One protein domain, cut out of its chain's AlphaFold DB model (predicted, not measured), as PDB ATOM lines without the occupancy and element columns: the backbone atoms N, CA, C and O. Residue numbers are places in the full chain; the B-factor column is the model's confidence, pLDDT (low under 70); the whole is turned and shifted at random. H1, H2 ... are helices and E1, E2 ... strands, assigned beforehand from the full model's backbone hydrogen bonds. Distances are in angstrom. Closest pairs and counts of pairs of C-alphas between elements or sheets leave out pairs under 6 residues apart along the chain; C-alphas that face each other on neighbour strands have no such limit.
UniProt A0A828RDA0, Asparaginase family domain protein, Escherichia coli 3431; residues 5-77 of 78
ATOM      1  N   PRO A   5     448.151-187.398-230.840       58.78
ATOM      2  CA  PRO A   5     448.660-188.717-231.229       58.78
ATOM      3  C   PRO A   5     450.053-189.032-230.650       58.78
ATOM      4  O   PRO A   5     450.379-190.204-230.466       58.78
ATOM      5  N   ALA A   6     450.850-188.015-230.300       77.25
ATOM      6  CA  ALA A   6     452.131-188.210-229.628       77.25
ATOM      7  C   ALA A   6     451.949-188.560-228.143       77.25
ATOM      8  O   ALA A   6     452.686-189.402-227.647       77.25
ATOM      9  N   THR A   7     450.946-188.007-227.448       92.50
ATOM     10  CA  THR A   7     450.690-188.306-226.026       92.50
ATOM     11  C   THR A   7     450.388-189.789-225.798       92.50
ATOM     12  O   THR A   7     451.033-190.428-224.971       92.50
ATOM     13  N   ALA A   8     449.456-190.372-226.561       94.88
ATOM     14  CA  ALA A   8     449.108-191.788-226.420       94.88
ATOM     15  C   ALA A   8     450.299-192.709-226.742       94.88
ATOM     16  O   ALA A   8     450.569-193.671-226.019       94.88
ATOM     17  N   TYR A   9     451.043-192.388-227.805       95.25
ATOM     18  CA  TYR A   9     452.245-193.129-228.173       95.25
ATOM     19  C   TYR A   9     453.356-192.997-227.123       95.25
ATOM     20  O   TYR A   9     453.998-193.996-226.804       95.25
ATOM     21  N   ASN A  10     453.566-191.805-226.559       95.12
ATOM     22  CA  ASN A  10     454.557-191.550-225.516       95.12
ATOM     23  C   ASN A  10     454.265-192.388-224.260       95.12
ATOM     24  O   ASN A  10     455.144-193.078-223.752       95.12
ATOM     25  N   ILE A  11     453.007-192.444-223.818       97.19
ATOM     26  CA  ILE A  11     452.614-193.303-222.691       97.19
ATOM     27  C   ILE A  11     452.951-194.769-222.992       97.19
ATOM     28  O   ILE A  11     453.611-195.443-222.196       97.19
ATOM     29  N   ALA A  12     452.548-195.263-224.167       96.56
ATOM     30  CA  ALA A  12     452.820-196.638-224.569       96.56
ATOM     31  C   ALA A  12     454.328-196.931-224.683       96.56
ATOM     32  O   ALA A  12     454.772-198.021-224.322       96.56
ATOM     33  N   SER A  13     455.126-195.976-225.166       95.94
ATOM     34  CA  SER A  13     456.572-196.130-225.329       95.94
ATOM     35  C   SER A  13     457.292-196.168-223.975       95.94
ATOM     36  O   SER A  13     458.119-197.057-223.761       95.94
ATOM     37  N   GLN A  14     456.917-195.308-223.024       97.12
ATOM     38  CA  GLN A  14     457.444-195.321-221.656       97.12
ATOM     39  C   GLN A  14     457.174-196.663-220.963       97.12
ATOM     40  O   GLN A  14     458.084-197.280-220.404       97.12
ATOM     41  N   VAL A  15     455.950-197.185-221.072       96.94
ATOM     42  CA  VAL A  15     455.602-198.498-220.503       96.94
ATOM     43  C   VAL A  15     456.365-199.624-221.209       96.94
ATOM     44  O   VAL A  15     456.955-200.496-220.564       96.94
ATOM     45  N   LYS A  16     456.395-199.622-222.546       96.19
ATOM     46  CA  LYS A  16     456.984-200.710-223.337       96.19
ATOM     47  C   LYS A  16     458.501-200.788-223.190       96.19
ATOM     48  O   LYS A  16     459.027-201.884-222.954       96.19
ATOM     49  N   TYR A  17     459.184-199.660-223.353       97.25
ATOM     50  CA  TYR A  17     460.640-199.592-223.463       97.25
ATOM     51  C   TYR A  17     461.308-199.285-222.124       97.25
ATOM     52  O   TYR A  17     462.273-199.960-221.777       97.25
ATOM     53  N   ASN A  18     460.750-198.363-221.334       96.69
ATOM     54  CA  ASN A  18     461.354-197.929-220.070       96.69
ATOM     55  C   ASN A  18     460.790-198.665-218.846       96.69
ATOM     56  O   ASN A  18     461.254-198.440-217.732       96.69
ATOM     57  N   LYS A  19     459.792-199.542-219.039       96.31
ATOM     58  CA  LYS A  19     459.084-200.258-217.960       96.31
ATOM     59  C   LYS A  19     458.506-199.316-216.902       96.31
ATOM     60  O   LYS A  19     458.314-199.709-215.753       96.31
ATOM     61  N   THR A  20     458.223-198.077-217.298       97.38
ATOM     62  CA  THR A  20     457.621-197.073-216.430       97.38
ATOM     63  C   THR A  20     456.241-197.563-215.981       97.38
ATOM     64  O   THR A  20     455.479-198.049-216.825       97.38
ATOM     65  N   PRO A  21     455.889-197.451-214.687       97.56
ATOM     66  CA  PRO A  21     454.544-197.765-214.220       97.56
ATOM     67  C   PRO A  21     453.482-196.971-214.989       97.56
ATOM     68  O   PRO A  21     453.689-195.796-215.294       97.56
ATOM     69  N   LEU A  22     452.335-197.595-215.268       96.25
ATOM     70  CA  LEU A  22     451.284-197.037-216.131       96.25
ATOM     71  C   LEU A  22     450.830-195.633-215.690       96.25
ATOM     72  O   LEU A  22     450.764-194.715-216.504       96.25
ATOM     73  N   ALA A  23     450.585-195.456-214.387       96.81
ATOM     74  CA  ALA A  23     450.204-194.171-213.801       96.81
ATOM     75  C   ALA A  23     451.298-193.103-213.954       96.81
ATOM     76  O   ALA A  23     451.006-191.968-214.319       96.81
ATOM     77  N   THR A  24     452.563-193.471-213.739       98.00
ATOM     78  CA  THR A  24     453.700-192.559-213.920       98.00
ATOM     79  C   THR A  24     453.854-192.149-215.383       98.00
ATOM     80  O   THR A  24     454.045-190.972-215.658       98.00
ATOM     81  N   ALA A  25     453.708-193.083-216.327       97.88
ATOM     82  CA  ALA A  25     453.793-192.781-217.755       97.88
ATOM     83  C   ALA A  25     452.685-191.816-218.214       97.88
ATOM     84  O   ALA A  25     452.951-190.882-218.971       97.88
ATOM     85  N   ALA A  26     451.456-192.010-217.722       97.38
ATOM     86  CA  ALA A  26     450.338-191.108-217.982       97.38
ATOM     87  C   ALA A  26     450.600-189.693-217.437       97.38
ATOM     88  O   ALA A  26     450.402-188.718-218.159       97.38
ATOM     89  N   ASN A  27     451.100-189.584-216.203       97.00
ATOM     90  CA  ASN A  27     451.420-188.293-215.591       97.00
ATOM     91  C   ASN A  27     452.567-187.578-216.317       97.00
ATOM     92  O   ASN A  27     452.410-186.412-216.656       97.00
ATOM     93  N   ASN A  28     453.654-188.279-216.654       97.06
ATOM     94  CA  ASN A  28     454.768-187.706-217.419       97.06
ATOM     95  C   ASN A  28     454.286-187.090-218.741       97.06
ATOM     96  O   ASN A  28     454.642-185.964-219.080       97.06
ATOM     97  N   ALA A  29     453.439-187.812-219.480       96.06
ATOM     98  CA  ALA A  29     452.908-187.319-220.746       96.06
ATOM     99  C   ALA A  29     451.978-186.104-220.558       96.06
ATOM    100  O   ALA A  29     451.963-185.205-221.396       96.06
ATOM    101  N   LEU A  30     451.213-186.048-219.463       95.56
ATOM    102  CA  LEU A  30     450.389-184.882-219.130       95.56
ATOM    103  C   LEU A  30     451.216-183.683-218.650       95.56
ATOM    104  O   LEU A  30     450.824-182.548-218.922       95.56
ATOM    105  N   ASP A  31     452.348-183.912-217.988       96.00
ATOM    106  CA  ASP A  31     453.298-182.864-217.611       96.00
ATOM    107  C   ASP A  31     453.969-182.255-218.850       96.00
ATOM    108  O   ASP A  31     454.096-181.034-218.941       96.00
ATOM    109  N   GLU A  32     454.307-183.070-219.855       94.56
ATOM    110  CA  GLU A  32     454.773-182.585-221.162       94.56
ATOM    111  C   GLU A  32     453.699-181.757-221.883       94.56
ATOM    112  O   GLU A  32     453.991-180.686-222.413       94.56
ATOM    113  N   VAL A  33     452.440-182.216-221.872       93.81
ATOM    114  CA  VAL A  33     451.305-181.460-222.430       93.81
ATOM    115  C   VAL A  33     451.123-180.135-221.687       93.81
ATOM    116  O   VAL A  33     450.914-179.103-222.320       93.81
ATOM    117  N   LYS A  34     451.253-180.131-220.359       93.94
ATOM    118  CA  LYS A  34     451.178-178.920-219.536       93.94
ATOM    119  C   LYS A  34     452.322-177.947-219.826       93.94
ATOM    120  O   LYS A  34     452.098-176.743-219.819       93.94
ATOM    121  N   ALA A  35     453.529-178.447-220.094       93.88
ATOM    122  CA  ALA A  35     454.703-177.624-220.395       93.88
ATOM    123  C   ALA A  35     454.571-176.814-221.698       93.88
ATOM    124  O   ALA A  35     455.307-175.848-221.891       93.88
ATOM    125  N   ILE A  36     453.631-177.187-222.571       92.75
ATOM    126  CA  ILE A  36     453.281-176.455-223.796       92.75
ATOM    127  C   ILE A  36     451.921-175.740-223.682       92.75
ATOM    128  O   ILE A  36     451.247-175.537-224.692       92.75
ATOM    129  N   ASP A  37     451.494-175.412-222.456       92.56
ATOM    130  CA  ASP A  37     450.201-174.792-222.122       92.56
ATOM    131  C   ASP A  37     448.970-175.597-222.591       92.56
ATOM    132  O   ASP A  37     447.858-175.080-222.733       92.56
ATOM    133  N   GLY A  38     449.149-176.899-222.824       91.06
ATOM    134  CA  GLY A  38     448.087-177.829-223.173       91.06
ATOM    135  C   GLY A  38     447.347-178.360-221.947       91.06
ATOM    136  O   GLY A  38     447.899-178.498-220.852       91.06
ATOM    137  N   SER A  39     446.083-178.735-222.142       93.38
ATOM    138  CA  SER A  39     445.288-179.410-221.116       93.38
ATOM    139  C   SER A  39     444.457-180.554-221.689       93.38
ATOM    140  O   SER A  39     444.107-180.558-222.870       93.38
ATOM    141  N   GLY A  40     444.162-181.547-220.854       93.12
ATOM    142  CA  GLY A  40     443.350-182.700-221.206       93.12
ATOM    143  C   GLY A  40     443.434-183.822-220.177       93.12
ATOM    144  O   GLY A  40     443.777-183.619-219.010       93.12
ATOM    145  N   GLY A  41     443.122-185.027-220.638       94.56
ATOM    146  CA  GLY A  41     443.211-186.237-219.841       94.56
ATOM    147  C   GLY A  41     443.321-187.480-220.707       94.56
ATOM    148  O   GLY A  41     443.095-187.445-221.917       94.56
ATOM    149  N   VAL A  42     443.709-188.572-220.066       95.75
ATOM    150  CA  VAL A  42     443.929-189.874-220.680       95.75
ATOM    151  C   VAL A  42     443.319-190.957-219.802       95.75
ATOM    152  O   VAL A  42     443.451-190.947-218.579       95.75
ATOM    153  N   ILE A  43     442.674-191.917-220.453       96.38
ATOM    154  CA  ILE A  43     442.297-193.195-219.856       96.38
ATOM    155  C   ILE A  43     443.207-194.227-220.503       96.38
ATOM    156  O   ILE A  43     443.216-194.367-221.726       96.38
ATOM    157  N   VAL A  44     444.009-194.903-219.689       95.88
ATOM    158  CA  VAL A  44     445.022-195.848-220.157       95.88
ATOM    159  C   VAL A  44     444.753-197.195-219.512       95.88
ATOM    160  O   VAL A  44     444.534-197.259-218.309       95.88
ATOM    161  N   LEU A  45     444.785-198.252-220.317       95.19
ATOM    162  CA  LEU A  45     444.587-199.642-219.917       95.19
ATOM    163  C   LEU A  45     445.717-200.473-220.522       95.19
ATOM    164  O   LEU A  45     446.035-200.307-221.703       95.19
ATOM    165  N   ASP A  46     446.316-201.358-219.736       92.75
ATOM    166  CA  ASP A  46     447.319-202.297-220.220       92.75
ATOM    167  C   ASP A  46     446.742-203.700-220.491       92.75
ATOM    168  O   ASP A  46     445.579-204.001-220.223       92.75
ATOM    169  N   ALA A  47     447.571-204.587-221.046       91.31
ATOM    170  CA  ALA A  47     447.158-205.946-221.403       91.31
ATOM    171  C   ALA A  47     446.885-206.867-220.194       91.31
ATOM    172  O   ALA A  47     446.370-207.966-220.383       91.31
ATOM    173  N   LYS A  48     447.248-206.458-218.972       91.25
ATOM    174  CA  LYS A  48     446.952-207.189-217.731       91.25
ATOM    175  C   LYS A  48     445.619-206.755-217.118       91.25
ATOM    176  O   LYS A  48     445.120-207.424-216.216       91.25
ATOM    177  N   GLY A  49     445.030-205.679-217.635       90.94
ATOM    178  CA  GLY A  49     443.818-205.076-217.097       90.94
ATOM    179  C   GLY A  49     444.092-203.996-216.051       90.94
ATOM    180  O   GLY A  49     443.142-203.519-215.434       90.94
ATOM    181  N   ASP A  50     445.354-203.594-215.858       92.31
ATOM    182  CA  ASP A  50     445.692-202.450-215.017       92.31
ATOM    183  C   ASP A  50     445.332-201.166-215.774       92.31
ATOM    184  O   ASP A  50     445.653-201.020-216.958       92.31
ATOM    185  N   TYR A  51     444.668-200.219-215.106       95.00
ATOM    186  CA  TYR A  51     444.283-198.945-215.711       95.00
ATOM    187  C   TYR A  51     444.635-197.739-214.845       95.00
ATOM    188  O   TYR A  51     444.833-197.832-213.637       95.00
ATOM    189  N   THR A  52     444.701-196.577-215.489       95.69
ATOM    190  CA  THR A  52     444.793-195.268-214.840       95.69
ATOM    191  C   THR A  52     443.963-194.247-215.611       95.69
ATOM    192  O   THR A  52     443.813-194.340-216.832       95.69
ATOM    193  N   MET A  53     443.420-193.264-214.898       95.75
ATOM    194  CA  MET A  53     442.643-192.172-215.475       95.75
ATOM    195  C   MET A  53     443.207-190.838-214.981       95.75
ATOM    196  O   MET A  53     442.793-190.328-213.940       95.75
ATOM    197  N   ALA A  54     444.165-190.285-215.717       95.75
ATOM    198  CA  ALA A  54     444.890-189.077-215.336       95.75
ATOM    199  C   ALA A  54     444.415-187.871-216.155       95.75
ATOM    200  O   ALA A  54     444.040-188.009-217.320       95.75
ATOM    201  N   PHE A  55     444.431-186.681-215.560       96.38
ATOM    202  CA  PHE A  55     444.050-185.437-216.227       96.38
ATOM    203  C   PHE A  55     444.709-184.236-215.545       96.38
ATOM    204  O   PHE A  55     445.042-184.293-214.365       96.38
ATOM    205  N   ASN A  56     444.895-183.151-216.296       94.88
ATOM    206  CA  ASN A  56     445.423-181.877-215.789       94.88
ATOM    207  C   ASN A  56     444.412-180.716-215.929       94.88
ATOM    208  O   ASN A  56     444.745-179.557-215.688       94.88
ATOM    209  N   THR A  57     443.178-181.025-216.333       94.62
ATOM    210  CA  THR A  57     442.038-180.103-216.389       94.62
ATOM    211  C   THR A  57     441.385-179.931-215.014       94.62
ATOM    212  O   THR A  57     441.678-180.658-214.070       94.62
ATOM    213  N   ALA A  58     440.422-179.008-214.899       93.38
ATOM    214  CA  ALA A  58     439.589-178.885-213.696       93.38
ATOM    215  C   ALA A  58     438.757-180.153-213.405       93.38
ATOM    216  O   ALA A  58     438.355-180.393-212.271       93.38
ATOM    217  N   GLY A  59     438.495-180.963-214.431       94.25
ATOM    218  CA  GLY A  59     437.807-182.239-214.318       94.25
ATOM    219  C   GLY A  59     437.833-183.019-215.630       94.25
ATOM    220  O   GLY A  59     438.057-182.465-216.708       94.25
ATOM    221  N   MET A  60     437.582-184.317-215.521       96.81
ATOM    222  CA  MET A  60     437.438-185.264-216.615       96.81
ATOM    223  C   MET A  60     436.281-186.208-216.289       96.81
ATOM    224  O   MET A  60     436.384-187.007-215.355       96.81
ATOM    225  N   TYR A  61     435.199-186.128-217.072       96.38
ATOM    226  CA  TYR A  61     434.136-187.134-217.056       96.38
ATOM    227  C   TYR A  61     434.743-188.487-217.414       96.38
ATOM    228  O   TYR A  61     435.233-188.672-218.529       96.38
ATOM    229  N   ARG A  62     434.747-189.413-216.458       96.25
ATOM    230  CA  ARG A  62     435.426-190.699-216.605       96.25
ATOM    231  C   ARG A  62     434.687-191.808-215.886       96.25
ATOM    232  O   ARG A  62     434.019-191.580-214.875       96.25
ATOM    233  N   GLY A  63     434.863-193.016-216.402       95.12
ATOM    234  CA  GLY A  63     434.452-194.215-215.706       95.12
ATOM    235  C   GLY A  63     435.189-195.450-216.196       95.12
ATOM    236  O   GLY A  63     435.609-195.517-217.351       95.12
ATOM    237  N   ALA A  64     435.334-196.412-215.295       94.75
ATOM    238  CA  ALA A  64     435.961-197.701-215.544       94.75
ATOM    239  C   ALA A  64     435.243-198.795-214.742       94.75
ATOM    240  O   ALA A  64     434.593-198.522-213.730       94.75
ATOM    241  N   ILE A  65     435.351-200.037-215.211       94.56
ATOM    242  CA  ILE A  65     434.984-201.224-214.440       94.56
ATOM    243  C   ILE A  65     436.228-202.095-214.368       94.56
ATOM    244  O   ILE A  65     436.709-202.555-215.403       94.56
ATOM    245  N   GLY A  66     436.756-202.276-213.160       90.00
ATOM    246  CA  GLY A  66     437.939-203.091-212.934       90.00
ATOM    247  C   GLY A  66     437.667-204.583-213.106       90.00
ATOM    248  O   GLY A  66     436.520-205.036-213.124       90.00
ATOM    249  N   ASN A  67     438.741-205.370-213.170       87.44
ATOM    250  CA  ASN A  67     438.655-206.835-213.205       87.44
ATOM    251  C   ASN A  67     437.968-207.427-211.961       87.44
ATOM    252  O   ASN A  67     437.492-208.559-211.995       87.44
ATOM    253  N   ASP A  68     437.894-206.668-210.866       90.62
ATOM    254  CA  ASP A  68     437.159-207.022-209.652       90.62
ATOM    255  C   ASP A  68     435.652-206.696-209.731       90.62
ATOM    256  O   ASP A  68     434.917-206.905-208.765       90.62
ATOM    257  N   GLY A  69     435.179-206.176-210.868       92.06
ATOM    258  CA  GLY A  69     433.795-205.768-211.089       92.06
ATOM    259  C   GLY A  69     433.416-204.455-210.401       92.06
ATOM    260  O   GLY A  69     432.250-204.050-210.477       92.06
ATOM    261  N   LYS A  70     434.358-203.769-209.738       91.38
ATOM    262  CA  LYS A  70     434.087-202.472-209.120       91.38
ATOM    263  C   LYS A  70     433.988-201.402-210.192       91.38
ATOM    264  O   LYS A  70     434.807-201.324-211.103       91.38
ATOM    265  N   LYS A  71     432.952-200.578-210.066       93.88
ATOM    266  CA  LYS A  71     432.709-199.440-210.949       93.88
ATOM    267  C   LYS A  71     433.303-198.199-210.314       93.88
ATOM    268  O   LYS A  71     432.994-197.894-209.165       93.88
ATOM    269  N   GLU A  72     434.062-197.458-211.094       93.19
ATOM    270  CA  GLU A  72     434.538-196.131-210.741       93.19
ATOM    271  C   GLU A  72     433.914-195.132-211.704       93.19
ATOM    272  O   GLU A  72     433.953-195.331-212.918       93.19
ATOM    273  N   ILE A  73     433.301-194.078-211.170       95.38
ATOM    274  CA  ILE A  73     432.730-192.980-211.950       95.38
ATOM    275  C   ILE A  73     433.096-191.693-211.231       95.38
ATOM    276  O   ILE A  73     432.826-191.550-210.040       95.38
ATOM    277  N   ALA A  74     433.705-190.758-211.951       95.31
ATOM    278  CA  ALA A  74     434.140-189.495-211.382       95.31
ATOM    279  C   ALA A  74     434.152-188.385-212.437       95.31
ATOM    280  O   ALA A  74     434.151-188.635-213.644       95.31
ATOM    281  N   VAL A  75     434.161-187.139-211.962       93.50
ATOM    282  CA  VAL A  75     434.267-185.945-212.813       93.50
ATOM    283  C   VAL A  75     435.417-185.070-212.339       93.50
ATOM    284  O   VAL A  75     436.290-184.728-213.126       93.50
ATOM    285  N   PHE A  76     435.481-184.758-211.049       92.62
ATOM    286  CA  PHE A  76     436.538-183.921-210.485       92.62
ATOM    287  C   PHE A  76     437.715-184.758-209.956       92.62
ATOM    288  O   PHE A  76     437.672-185.997-209.982       92.62
ATOM    289  N   GLY A  77     438.796-184.076-209.575       80.81
ATOM    290  CA  GLY A  77     439.856-184.673-208.756       80.81
ATOM    291  C   GLY A  77     439.350-184.904-207.336       80.81
ATOM    292  O   GLY A  77     438.384-184.257-206.929       80.81
TER     293      GLY A  77
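Overview. This is residues 5 to 77 of the 78 residues of the protein "Asparaginase family domain protein" of Escherichia coli 3431 (UniProt A0A828RDA0). Three hairpins follow one another across the domain: helices H1 and H2 at one end, strands E1 and E2 in the middle, strands E3 and E4 at the far end. H2 packs on E1 and E2. The 73 printed residues are mixed in class, with two antiparallel two-strand sheets; the whole is compact, radius of gyration of the C-alphas 12.4 A, spans 36 by 31 by 17 A.

Along the chain. H1, residues 5 to 18, begins at C-alpha 5 (448.660, -188.717, -231.229) and measures 19.2 A; H2, 22 to 35, measures 20.2 A. E1, 41 to 45, and E2, 51 to 55, measure 13.5 A each. E3 is 62 to 65; E4, 71 to 74, ends at C-alpha 74 (434.140, -189.495, -211.382).

Arrangement. H1 and H2 touch, closest C-alphas Ile 11 and Ala 25, 5.1 A, at a steep tilt of 44 degrees, opposite ways. H2 has every O i to N i+4 pair within hydrogen-bond range, H1 9 of 10. The closest C-alphas of H2 and E2 are Ala 23 and Thr 52, 5.6 A. Across the antiparallel neighbours E1 and E2, N 42 and O 54 are within hydrogen-bond range at 2.8 A; across the antiparallel neighbours E3 and E4, N 64 and O 72 are within hydrogen-bond range at 3.0 A. H2 and E3 are apart.

Size, cuts and confidence. The C-alphas farthest apart, Ile 36 and Gly 69, stand 37.4 A apart. The printed part has no cut and no long link; residue 5 alone is under pLDDT 70.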